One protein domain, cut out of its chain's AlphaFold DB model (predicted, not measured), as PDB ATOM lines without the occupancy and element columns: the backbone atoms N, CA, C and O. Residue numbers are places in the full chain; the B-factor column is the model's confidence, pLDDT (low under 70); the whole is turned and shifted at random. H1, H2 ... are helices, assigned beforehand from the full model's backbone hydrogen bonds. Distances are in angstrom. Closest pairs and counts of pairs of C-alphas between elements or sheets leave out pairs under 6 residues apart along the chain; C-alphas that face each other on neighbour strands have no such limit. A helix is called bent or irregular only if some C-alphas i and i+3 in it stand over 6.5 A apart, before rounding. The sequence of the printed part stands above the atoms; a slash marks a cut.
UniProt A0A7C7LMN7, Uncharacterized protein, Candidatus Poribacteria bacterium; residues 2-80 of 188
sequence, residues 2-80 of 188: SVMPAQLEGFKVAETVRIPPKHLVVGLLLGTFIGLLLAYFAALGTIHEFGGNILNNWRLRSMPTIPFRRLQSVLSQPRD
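What this domain is: This is residues 2 to 80 of the 188 residues of an uncharacterized protein of Candidatus Poribacteria bacterium (UniProt A0A7C7LMN7). An open, flat frame: H2 is its long bar, H1 folds back from one end as a V, and bent H3 leads away from the other. The 79 printed residues have three named helices, H1, H2, H3 in order, and no named strand: all helix. It is extended, radius of gyration of the C-alphas 20.2 A, spanning 57 by 43 by 16 A.

Where its parts are: H1, residues 3 to 16, begins at C-alpha 3 (135.769, 133.765, 141.026) and is 20.8 A long. H2, residues 21 to 50, is 42.3 A long. H3, residues 57 to 76, one helix by its hydrogen bonds, is bent: C-alphas 64 and 67 are 6.7 A apart. Its arms are H3a, residues 57 to 64, 10.5 A, irregular with C-alphas 60 and 63 6.6 A apart, and H3b, residues 67 to 76, 14.1 A, ending at C-alpha 76 (164.291, 117.665, 156.620).

How they stand to each other: H1 and H2 touch only at the corner by their tight link, closest C-alphas Ala 14 and Pro 21, 6.8 A, at a steep tilt of 53 degrees, opposite ways. H3a and H3b, at a steep tilt of 51 degrees, are apart from both. Every O i to N i+4 pair is within hydrogen-bond range in H1, H2 and H3b; 2 of 4 in H3a.

The domain as a whole: The farthest C-alphas, Arg 18 and Asp 80, are 59.3 A apart. The printed part has no cut and no long link. pLDDT is under 70 in 30 residues, among them 46 to 63.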
ATOM      1  N   SER A   2     138.474 136.190 144.141       36.75
ATOM      2  CA  SER A   2     137.282 135.339 144.221       36.75
ATOM      3  C   SER A   2     136.646 135.243 142.832       36.75
ATOM      4  O   SER A   2     136.483 136.268 142.180       36.75
ATOM      5  N   VAL A   3     136.306 134.037 142.379       60.56
ATOM      6  CA  VAL A   3     135.769 133.765 141.026       60.56
ATOM      7  C   VAL A   3     134.309 134.232 140.878       60.56
ATOM      8  O   VAL A   3     133.856 134.579 139.792       60.56
ATOM      9  N   MET A   4     133.587 134.319 141.996       62.84
ATOM     10  CA  MET A   4     132.147 134.592 142.054       62.84
ATOM     11  C   MET A   4     131.709 135.972 141.508       62.84
ATOM     12  O   MET A   4     130.738 136.009 140.757       62.84
ATOM     13  N   PRO A   5     132.394 137.103 141.790       64.12
ATOM     14  CA  PRO A   5     131.993 138.414 141.271       64.12
ATOM     15  C   PRO A   5     132.161 138.526 139.752       64.12
ATOM     16  O   PRO A   5     131.279 139.044 139.077       64.12
ATOM     17  N   ALA A   6     133.253 137.980 139.207       66.00
ATOM     18  CA  ALA A   6     133.524 138.010 137.770       66.00
ATOM     19  C   ALA A   6     132.475 137.214 136.975       66.00
ATOM     20  O   ALA A   6     132.038 137.642 135.908       66.00
ATOM     21  N   GLN A   7     132.017 136.080 137.515       69.19
ATOM     22  CA  GLN A   7     130.953 135.305 136.877       69.19
ATOM     23  C   GLN A   7     129.593 136.004 136.954       69.19
ATOM     24  O   GLN A   7     128.866 136.018 135.963       69.19
ATOM     25  N   LEU A   8     129.264 136.638 138.084       73.00
ATOM     26  CA  LEU A   8     128.017 137.394 138.237       73.00
ATOM     27  C   LEU A   8     127.934 138.594 137.280       73.00
ATOM     28  O   LEU A   8     126.870 138.853 136.719       73.00
ATOM     29  N   GLU A   9     129.042 139.299 137.049       69.88
ATOM     30  CA  GLU A   9     129.096 140.376 136.053       69.88
ATOM     31  C   GLU A   9     128.910 139.842 134.626       69.88
ATOM     32  O   GLU A   9     128.111 140.400 133.872       69.88
ATOM     33  N   GLY A  10     129.551 138.720 134.278       67.06
ATOM     34  CA  GLY A  10     129.374 138.063 132.977       67.06
ATOM     35  C   GLY A  10     127.926 137.637 132.707       67.06
ATOM     36  O   GLY A  10     127.403 137.880 131.617       67.06
ATOM     37  N   PHE A  11     127.237 137.087 133.711       73.25
ATOM     38  CA  PHE A  11     125.811 136.758 133.602       73.25
ATOM     39  C   PHE A  11     124.929 138.000 133.426       73.25
ATOM     40  O   PHE A  11     123.971 137.964 132.657       73.25
ATOM     41  N   LYS A  12     125.275 139.120 134.067       70.75
ATOM     42  CA  LYS A  12     124.534 140.382 133.933       70.75
ATOM     43  C   LYS A  12     124.691 141.018 132.546       70.75
ATOM     44  O   LYS A  12     123.739 141.588 132.007       70.75
ATOM     45  N   VAL A  13     125.872 140.893 131.936       70.19
ATOM     46  CA  VAL A  13     126.082 141.280 130.530       70.19
ATOM     47  C   VAL A  13     125.280 140.367 129.596       70.19
ATOM     48  O   VAL A  13     124.604 140.866 128.699       70.19
ATOM     49  N   ALA A  14     125.274 139.054 129.843       68.44
ATOM     50  CA  ALA A  14     124.493 138.088 129.066       68.44
ATOM     51  C   ALA A  14     122.984 138.387 129.086       68.44
ATOM     52  O   ALA A  14     122.325 138.322 128.047       68.44
ATOM     53  N   GLU A  15     122.456 138.771 130.251       71.19
ATOM     54  CA  GLU A  15     121.060 139.177 130.436       71.19
ATOM     55  C   GLU A  15     120.726 140.451 129.640       71.19
ATOM     56  O   GLU A  15     119.701 140.512 128.962       71.19
ATOM     57  N   THR A  16     121.635 141.433 129.632       73.75
ATOM     58  CA  THR A  16     121.473 142.692 128.877       73.75
ATOM     59  C   THR A  16     121.437 142.457 127.360       73.75
ATOM     60  O   THR A  16     120.718 143.149 126.641       73.75
ATOM     61  N   VAL A  17     122.174 141.455 126.870       76.81
ATOM     62  CA  VAL A  17     122.278 141.099 125.440       76.81
ATOM     63  C   VAL A  17     121.266 140.005 125.038       76.81
ATOM     64  O   VAL A  17     121.224 139.588 123.885       76.81
ATOM     65  N   ARG A  18     120.396 139.557 125.962       76.81
ATOM     66  CA  ARG A  18     119.407 138.473 125.759       76.81
ATOM     67  C   ARG A  18     120.017 137.144 125.290       76.81
ATOM     68  O   ARG A  18     119.375 136.379 124.570       76.81
ATOM     69  N   ILE A  19     121.242 136.839 125.714       76.75
ATOM     70  CA  ILE A  19     121.867 135.547 125.419       76.75
ATOM     71  C   ILE A  19     121.348 134.518 126.431       76.75
ATOM     72  O   ILE A  19     121.444 134.751 127.639       76.75
ATOM     73  N   PRO A  20     120.826 133.359 125.991       80.50
ATOM     74  CA  PRO A  20     120.415 132.305 126.907       80.50
ATOM     75  C   PRO A  20     121.609 131.840 127.766       80.50
ATOM     76  O   PRO A  20     122.636 131.429 127.213       80.50
ATOM     77  N   PRO A  21     121.486 131.826 129.107       73.06
ATOM     78  CA  PRO A  21     122.615 131.619 130.019       73.06
ATOM     79  C   PRO A  21     123.307 130.264 129.821       73.06
ATOM     80  O   PRO A  21     124.516 130.158 130.005       73.06
ATOM     81  N   LYS A  22     122.575 129.238 129.366       77.12
ATOM     82  CA  LYS A  22     123.138 127.918 129.040       77.12
ATOM     83  C   LYS A  22     124.154 127.973 127.893       77.12
ATOM     84  O   LYS A  22     125.215 127.373 128.005       77.12
ATOM     85  N   HIS A  23     123.863 128.713 126.823       79.56
ATOM     86  CA  HIS A  23     124.780 128.837 125.685       79.56
ATOM     87  C   HIS A  23     126.010 129.669 126.046       79.56
ATOM     88  O   HIS A  23     127.110 129.347 125.609       79.56
ATOM     89  N   LEU A  24     125.844 130.685 126.900       77.50
ATOM     90  CA  LEU A  24     126.964 131.464 127.422       77.50
ATOM     91  C   LEU A  24     127.909 130.595 128.261       77.50
ATOM     92  O   LEU A  24     129.116 130.626 128.048       77.50
ATOM     93  N   VAL A  25     127.368 129.781 129.174       78.31
ATOM     94  CA  VAL A  25     128.171 128.874 130.010       78.31
ATOM     95  C   VAL A  25     128.892 127.835 129.157       78.31
ATOM     96  O   VAL A  25     130.084 127.619 129.353       78.31
ATOM     97  N   VAL A  26     128.208 127.224 128.186       84.50
ATOM     98  CA  VAL A  26     128.823 126.238 127.286       84.50
ATOM     99  C   VAL A  26     129.908 126.881 126.422       84.50
ATOM    100  O   VAL A  26     131.002 126.334 126.335       84.50
ATOM    101  N   GLY A  27     129.655 128.057 125.845       84.00
ATOM    102  CA  GLY A  27     130.655 128.792 125.067       84.00
ATOM    103  C   GLY A  27     131.877 129.178 125.904       84.00
ATOM    104  O   GLY A  27     133.007 129.001 125.457       84.00
ATOM    105  N   LEU A  28     131.665 129.624 127.146       82.19
ATOM    106  CA  LEU A  28     132.744 129.950 128.076       82.19
ATOM    107  C   LEU A  28     133.563 128.704 128.441       82.19
ATOM    108  O   LEU A  28     134.790 128.755 128.424       82.19
ATOM    109  N   LEU A  29     132.899 127.584 128.743       83.69
ATOM    110  CA  LEU A  29     133.559 126.320 129.072       83.69
ATOM    111  C   LEU A  29     134.365 125.785 127.889       83.69
ATOM    112  O   LEU A  29     135.539 125.466 128.059       83.69
ATOM    113  N   LEU A  30     133.769 125.738 126.697       87.56
ATOM    114  CA  LEU A  30     134.439 125.269 125.486       87.56
ATOM    115  C   LEU A  30     135.609 126.179 125.109       87.56
ATOM    116  O   LEU A  30     136.704 125.681 124.869       87.56
ATOM    117  N   GLY A  31     135.418 127.500 125.126       83.19
ATOM    118  CA  GLY A  31     136.486 128.459 124.845       83.19
ATOM    119  C   GLY A  31     137.639 128.353 125.842       83.19
ATOM    120  O   GLY A  31     138.800 128.326 125.440       83.19
ATOM    121  N   THR A  32     137.331 128.206 127.134       82.81
ATOM    122  CA  THR A  32     138.354 128.018 128.176       82.81
ATOM    123  C   THR A  32     139.099 126.700 127.983       82.81
ATOM    124  O   THR A  32     140.320 126.670 128.091       82.81
ATOM    125  N   PHE A  33     138.388 125.616 127.667       87.88
ATOM    126  CA  PHE A  33     138.983 124.296 127.477       87.88
ATOM    127  C   PHE A  33     139.881 124.238 126.235       87.88
ATOM    128  O   PHE A  33     141.023 123.792 126.318       87.88
ATOM    129  N   ILE A  34     139.404 124.755 125.101       87.94
ATOM    130  CA  ILE A  34     140.179 124.835 123.857       87.94
ATOM    131  C   ILE A  34     141.397 125.745 124.053       87.94
ATOM    132  O   ILE A  34     142.509 125.371 123.684       87.94
ATOM    133  N   GLY A  35     141.210 126.905 124.692       79.38
ATOM    134  CA  GLY A  35     142.299 127.826 125.012       79.38
ATOM    135  C   GLY A  35     143.348 127.199 125.932       79.38
ATOM    136  O   GLY A  35     144.541 127.384 125.706       79.38
ATOM    137  N   LEU A  36     142.925 126.407 126.922       83.19
ATOM    138  CA  LEU A  36     143.825 125.676 127.814       83.19
ATOM    139  C   LEU A  36     144.674 124.657 127.044       83.19
ATOM    140  O   LEU A  36     145.887 124.609 127.239       83.19
ATOM    141  N   LEU A  37     144.052 123.865 126.166       83.75
ATOM    142  CA  LEU A  37     144.759 122.866 125.362       83.75
ATOM    143  C   LEU A  37     145.754 123.525 124.403       83.75
ATOM    144  O   LEU A  37     146.919 123.133 124.373       83.75
ATOM    145  N   LEU A  38     145.329 124.559 123.673       81.94
ATOM    146  CA  LEU A  38     146.208 125.312 122.775       81.94
ATOM    147  C   LEU A  38     147.382 125.936 123.533       81.94
ATOM    148  O   LEU A  38     148.525 125.792 123.106       81.94
ATOM    149  N   ALA A  39     147.124 126.567 124.681       75.50
ATOM    150  CA  ALA A  39     148.173 127.145 125.514       75.50
ATOM    151  C   ALA A  39     149.149 126.080 126.036       75.50
ATOM    152  O   ALA A  39     150.348 126.337 126.107       75.50
ATOM    153  N   TYR A  40     148.654 124.889 126.379       78.12
ATOM    154  CA  TYR A  40     149.479 123.772 126.836       78.12
ATOM    155  C   TYR A  40     150.418 123.263 125.737       78.12
ATOM    156  O   TYR A  40     151.625 123.171 125.960       78.12
ATOM    157  N   PHE A  41     149.893 122.989 124.539       79.12
ATOM    158  CA  PHE A  41     150.712 122.535 123.410       79.12
ATOM    159  C   PHE A  41     151.688 123.612 122.935       79.12
ATOM    160  O   PHE A  41     152.862 123.310 122.721       79.12
ATOM    161  N   ALA A  42     151.237 124.866 122.842       71.94
ATOM    162  CA  ALA A  42     152.095 125.988 122.476       71.94
ATOM    163  C   ALA A  42     153.249 126.145 123.473       71.94
ATOM    164  O   ALA A  42     154.399 126.228 123.051       71.94
ATOM    165  N   ALA A  43     152.959 126.107 124.780       68.12
ATOM    166  CA  ALA A  43     153.975 126.210 125.824       68.12
ATOM    167  C   ALA A  43     154.973 125.047 125.783       68.12
ATOM    168  O   ALA A  43     156.172 125.271 125.932       68.12
ATOM    169  N   LEU A  44     154.511 123.812 125.566       71.75
ATOM    170  CA  LEU A  44     155.404 122.659 125.431       71.75
ATOM    171  C   LEU A  44     156.337 122.794 124.226       71.75
ATOM    172  O   LEU A  44     157.533 122.542 124.379       71.75
ATOM    173  N   GLY A  45     155.804 123.227 123.079       72.00
ATOM    174  CA  GLY A  45     156.585 123.485 121.869       72.00
ATOM    175  C   GLY A  45     157.668 124.537 122.102       72.00
ATOM    176  O   GLY A  45     158.843 124.264 121.876       72.00
ATOM    177  N   THR A  46     157.308 125.687 122.687       66.31
ATOM    178  CA  THR A  46     158.285 126.762 122.957       66.31
ATOM    179  C   THR A  46     159.367 126.336 123.946       66.31
ATOM    180  O   THR A  46     160.530 126.701 123.791       66.31
ATOM    181  N   ILE A  47     159.009 125.560 124.974       67.81
ATOM    182  CA  ILE A  47     159.967 125.064 125.973       67.81
ATOM    183  C   ILE A  47     160.946 124.055 125.356       67.81
ATOM    184  O   ILE A  47     162.105 124.024 125.775       67.81
ATOM    185  N   HIS A  48     160.494 123.243 124.393       65.06
ATOM    186  CA  HIS A  48     161.335 122.255 123.711       65.06
ATOM    187  C   HIS A  48     162.257 122.890 122.664       65.06
ATOM    188  O   HIS A  48     163.412 122.484 122.581       65.06
ATOM    189  N   GLU A  49     161.793 123.891 121.911       64.56
ATOM    190  CA  GLU A  49     162.598 124.543 120.865       64.56
ATOM    191  C   GLU A  49     163.641 125.519 121.422       64.56
ATOM    192  O   GLU A  49     164.808 125.462 121.048       64.56
ATOM    193  N   PHE A  50     163.247 126.401 122.343       64.75
ATOM    194  CA  PHE A  50     164.123 127.472 122.836       64.75
ATOM    195  C   PHE A  50     164.826 127.118 124.154       64.75
ATOM    196  O   PHE A  50     165.669 127.872 124.640       64.75
ATOM    197  N   GLY A  51     164.484 125.972 124.751       56.47
ATOM    198  CA  GLY A  51     164.938 125.566 126.074       56.47
ATOM    199  C   GLY A  51     164.286 126.406 127.176       56.47
ATOM    200  O   GLY A  51     164.420 127.630 127.238       56.47
ATOM    201  N   GLY A  52     163.625 125.753 128.135       53.12
ATOM    202  CA  GLY A  52     162.938 126.416 129.259       53.12
ATOM    203  C   GLY A  52     163.814 127.287 130.181       53.12
ATOM    204  O   GLY A  52     163.314 127.839 131.155       53.12
ATOM    205  N   ASN A  53     165.115 127.408 129.900       48.72
ATOM    206  CA  ASN A  53     166.053 128.275 130.609       48.72
ATOM    207  C   ASN A  53     166.089 129.715 130.049       48.72
ATOM    208  O   ASN A  53     166.502 130.625 130.769       48.72
ATOM    209  N   ILE A  54     165.653 129.932 128.798       53.94
ATOM    210  CA  ILE A  54     165.591 131.264 128.162       53.94
ATOM    211  C   ILE A  54     164.209 131.907 128.383       53.94
ATOM    212  O   ILE A  54     164.102 133.116 128.599       53.94
ATOM    213  N   LEU A  55     163.141 131.102 128.425       58.09
ATOM    214  CA  LEU A  55     161.785 131.580 128.701       58.09
ATOM    215  C   LEU A  55     161.551 131.771 130.209       58.09
ATOM    216  O   LEU A  55     161.544 130.817 130.972       58.09
ATOM    217  N   ASN A  56     161.345 133.021 130.632       60.81
ATOM    218  CA  ASN A  56     160.899 133.459 131.966       60.81
ATOM    219  C   ASN A  56     161.237 132.509 133.152       60.81
ATOM    220  O   ASN A  56     160.447 131.651 133.564       60.81
ATOM    221  N   ASN A  57     162.398 132.745 133.776       62.78
ATOM    222  CA  ASN A  57     162.916 131.989 134.929       62.78
ATOM    223  C   ASN A  57     161.945 131.878 136.124       62.78
ATOM    224  O   ASN A  57     162.011 130.921 136.907       62.78
ATOM    225  N   TRP A  58     161.041 132.847 136.304       61.00
ATOM    226  CA  TRP A  58     160.051 132.796 137.376       61.00
ATOM    227  C   TRP A  58     159.036 131.670 137.142       61.00
ATOM    228  O   TRP A  58     158.809 130.862 138.044       61.00
ATOM    229  N   ARG A  59     158.471 131.566 135.933       62.25
ATOM    230  CA  ARG A  59     157.416 130.588 135.612       62.25
ATOM    231  C   ARG A  59     157.926 129.156 135.486       62.25
ATOM    232  O   ARG A  59     157.232 128.251 135.942       62.25
ATOM    233  N   LEU A  60     159.107 128.948 134.901       63.69
ATOM    234  CA  LEU A  60     159.599 127.598 134.589       63.69
ATOM    235  C   LEU A  60     160.516 127.001 135.663       63.69
ATOM    236  O   LEU A  60     160.542 125.785 135.831       63.69
ATOM    237  N   ARG A  61     161.229 127.828 136.437       63.59
ATOM    238  CA  ARG A  61     162.201 127.346 137.437       63.59
ATOM    239  C   ARG A  61     161.801 127.671 138.868       63.59
ATOM    240  O   ARG A  61     161.873 126.815 139.748       63.59
ATOM    241  N   SER A  62     161.373 128.904 139.120       64.44
ATOM    242  CA  SER A  62     161.114 129.367 140.488       64.44
ATOM    243  C   SER A  62     159.770 128.857 141.005       64.44
ATOM    244  O   SER A  62     159.716 128.197 142.036       64.44
ATOM    245  N   MET A  63     158.688 129.087 140.265       69.88
ATOM    246  CA  MET A  63     157.332 128.737 140.690       69.88
ATOM    247  C   MET A  63     157.122 127.230 140.935       69.88
ATOM    248  O   MET A  63     156.554 126.892 141.976       69.88
ATOM    249  N   PRO A  64     157.618 126.313 140.075       71.94
ATOM    250  CA  PRO A  64     157.443 124.878 140.286       71.94
ATOM    251  C   PRO A  64     158.270 124.346 141.457       71.94
ATOM    252  O   PRO A  64     157.857 123.394 142.103       71.94
ATOM    253  N   THR A  65     159.419 124.962 141.769       72.88
ATOM    254  CA  THR A  65     160.308 124.485 142.841       72.88
ATOM    255  C   THR A  65     159.892 124.955 144.234       72.88
ATOM    256  O   THR A  65     160.266 124.312 145.211       72.88
ATOM    257  N   ILE A  66     159.089 126.020 144.359       78.06
ATOM    258  CA  ILE A  66     158.565 126.514 145.647       78.06
ATOM    259  C   ILE A  66     157.862 125.418 146.475       78.06
ATOM    260  O   ILE A  66     158.241 125.255 147.639       78.06
ATOM    261  N   PRO A  67     156.873 124.657 145.955       76.31
ATOM    262  CA  PRO A  67     156.194 123.627 146.740       76.31
ATOM    263  C   PRO A  67     157.134 122.489 147.147       76.31
ATOM    264  O   PRO A  67     157.089 122.067 148.298       76.31
ATOM    265  N   PHE A  68     158.028 122.044 146.259       78.19
ATOM    266  CA  PHE A  68     158.984 120.974 146.569       78.19
ATOM    267  C   PHE A  68     160.035 121.409 147.587       78.19
ATOM    268  O   PHE A  68     160.316 120.664 148.518       78.19
ATOM    269  N   ARG A  69     160.564 122.634 147.480       78.06
ATOM    270  CA  ARG A  69     161.473 123.201 148.490       78.06
ATOM    271  C   ARG A  69     160.779 123.369 149.835       78.06
ATOM    272  O   ARG A  69     161.382 123.094 150.867       78.06
ATOM    273  N   ARG A  70     159.509 123.789 149.835       77.31
ATOM    274  CA  ARG A  70     158.710 123.887 151.061       77.31
ATOM    275  C   ARG A  70     158.487 122.502 151.673       77.31
ATOM    276  O   ARG A  70     158.747 122.338 152.859       77.31
ATOM    277  N   LEU A  71     158.100 121.507 150.879       78.75
ATOM    278  CA  LEU A  71     157.936 120.127 151.341       78.75
ATOM    279  C   LEU A  71     159.246 119.552 151.897       78.75
ATOM    280  O   LEU A  71     159.259 119.019 153.002       78.75
ATOM    281  N   GLN A  72     160.354 119.735 151.175       80.31
ATOM    282  CA  GLN A  72     161.684 119.330 151.621       80.31
ATOM    283  C   GLN A  72     162.036 119.990 152.955       80.31
ATOM    284  O   GLN A  72     162.457 119.289 153.861       80.31
ATOM    285  N   SER A  73     161.806 121.299 153.107       75.62
ATOM    286  CA  SER A  73     162.100 122.014 154.356       75.62
ATOM    287  C   SER A  73     161.284 121.514 155.551       75.62
ATOM    288  O   SER A  73     161.811 121.449 156.652       75.62
ATOM    289  N   VAL A  74     160.027 121.114 155.333       77.75
ATOM    290  CA  VAL A  74     159.160 120.560 156.386       77.75
ATOM    291  C   VAL A  74     159.604 119.151 156.791       77.75
ATOM    292  O   VAL A  74     159.524 118.802 157.963       77.75
ATOM    293  N   LEU A  75     160.086 118.354 155.834       79.06
ATOM    294  CA  LEU A  75     160.536 116.978 156.062       79.06
ATOM    295  C   LEU A  75     161.950 116.892 156.652       79.06
ATOM    296  O   LEU A  75     162.201 116.029 157.487       79.06
ATOM    297  N   SER A  76     162.881 117.742 156.212       79.25
ATOM    298  CA  SER A  76     164.291 117.665 156.620       79.25
ATOM    299  C   SER A  76     164.621 118.491 157.860       79.25
ATOM    300  O   SER A  76     165.632 118.230 158.508       79.25
ATOM    301  N   GLN A  77     163.803 119.493 158.186       70.19
ATOM    302  CA  GLN A  77     164.003 120.381 159.327       70.19
ATOM    303  C   GLN A  77     162.652 120.680 159.992       70.19
ATOM    304  O   GLN A  77     162.062 121.731 159.719       70.19
ATOM    305  N   PRO A  78     162.139 119.791 160.865       66.38
ATOM    306  CA  PRO A  78     161.021 120.149 161.728       66.38
ATOM    307  C   PRO A  78     161.446 121.360 162.567       66.38
ATOM    308  O   PRO A  78     162.334 121.273 163.409       66.38
ATOM    309  N   ARG A  79     160.878 122.526 162.251       65.75
ATOM    310  CA  ARG A  79     161.140 123.766 162.980       65.75
ATOM    311  C   ARG A  79     160.271 123.803 164.222       65.75
ATOM    312  O   ARG A  79     159.063 123.580 164.131       65.75
ATOM    313  N   ASP A  80     160.880 124.173 165.337       71.81
ATOM    314  CA  ASP A  80     160.144 124.577 166.525       71.81
ATOM    315  C   ASP A  80     159.246 125.791 166.218       71.81
ATOM    316  O   ASP A  80     159.526 126.555 165.282       71.81
TER     317      ASP A  80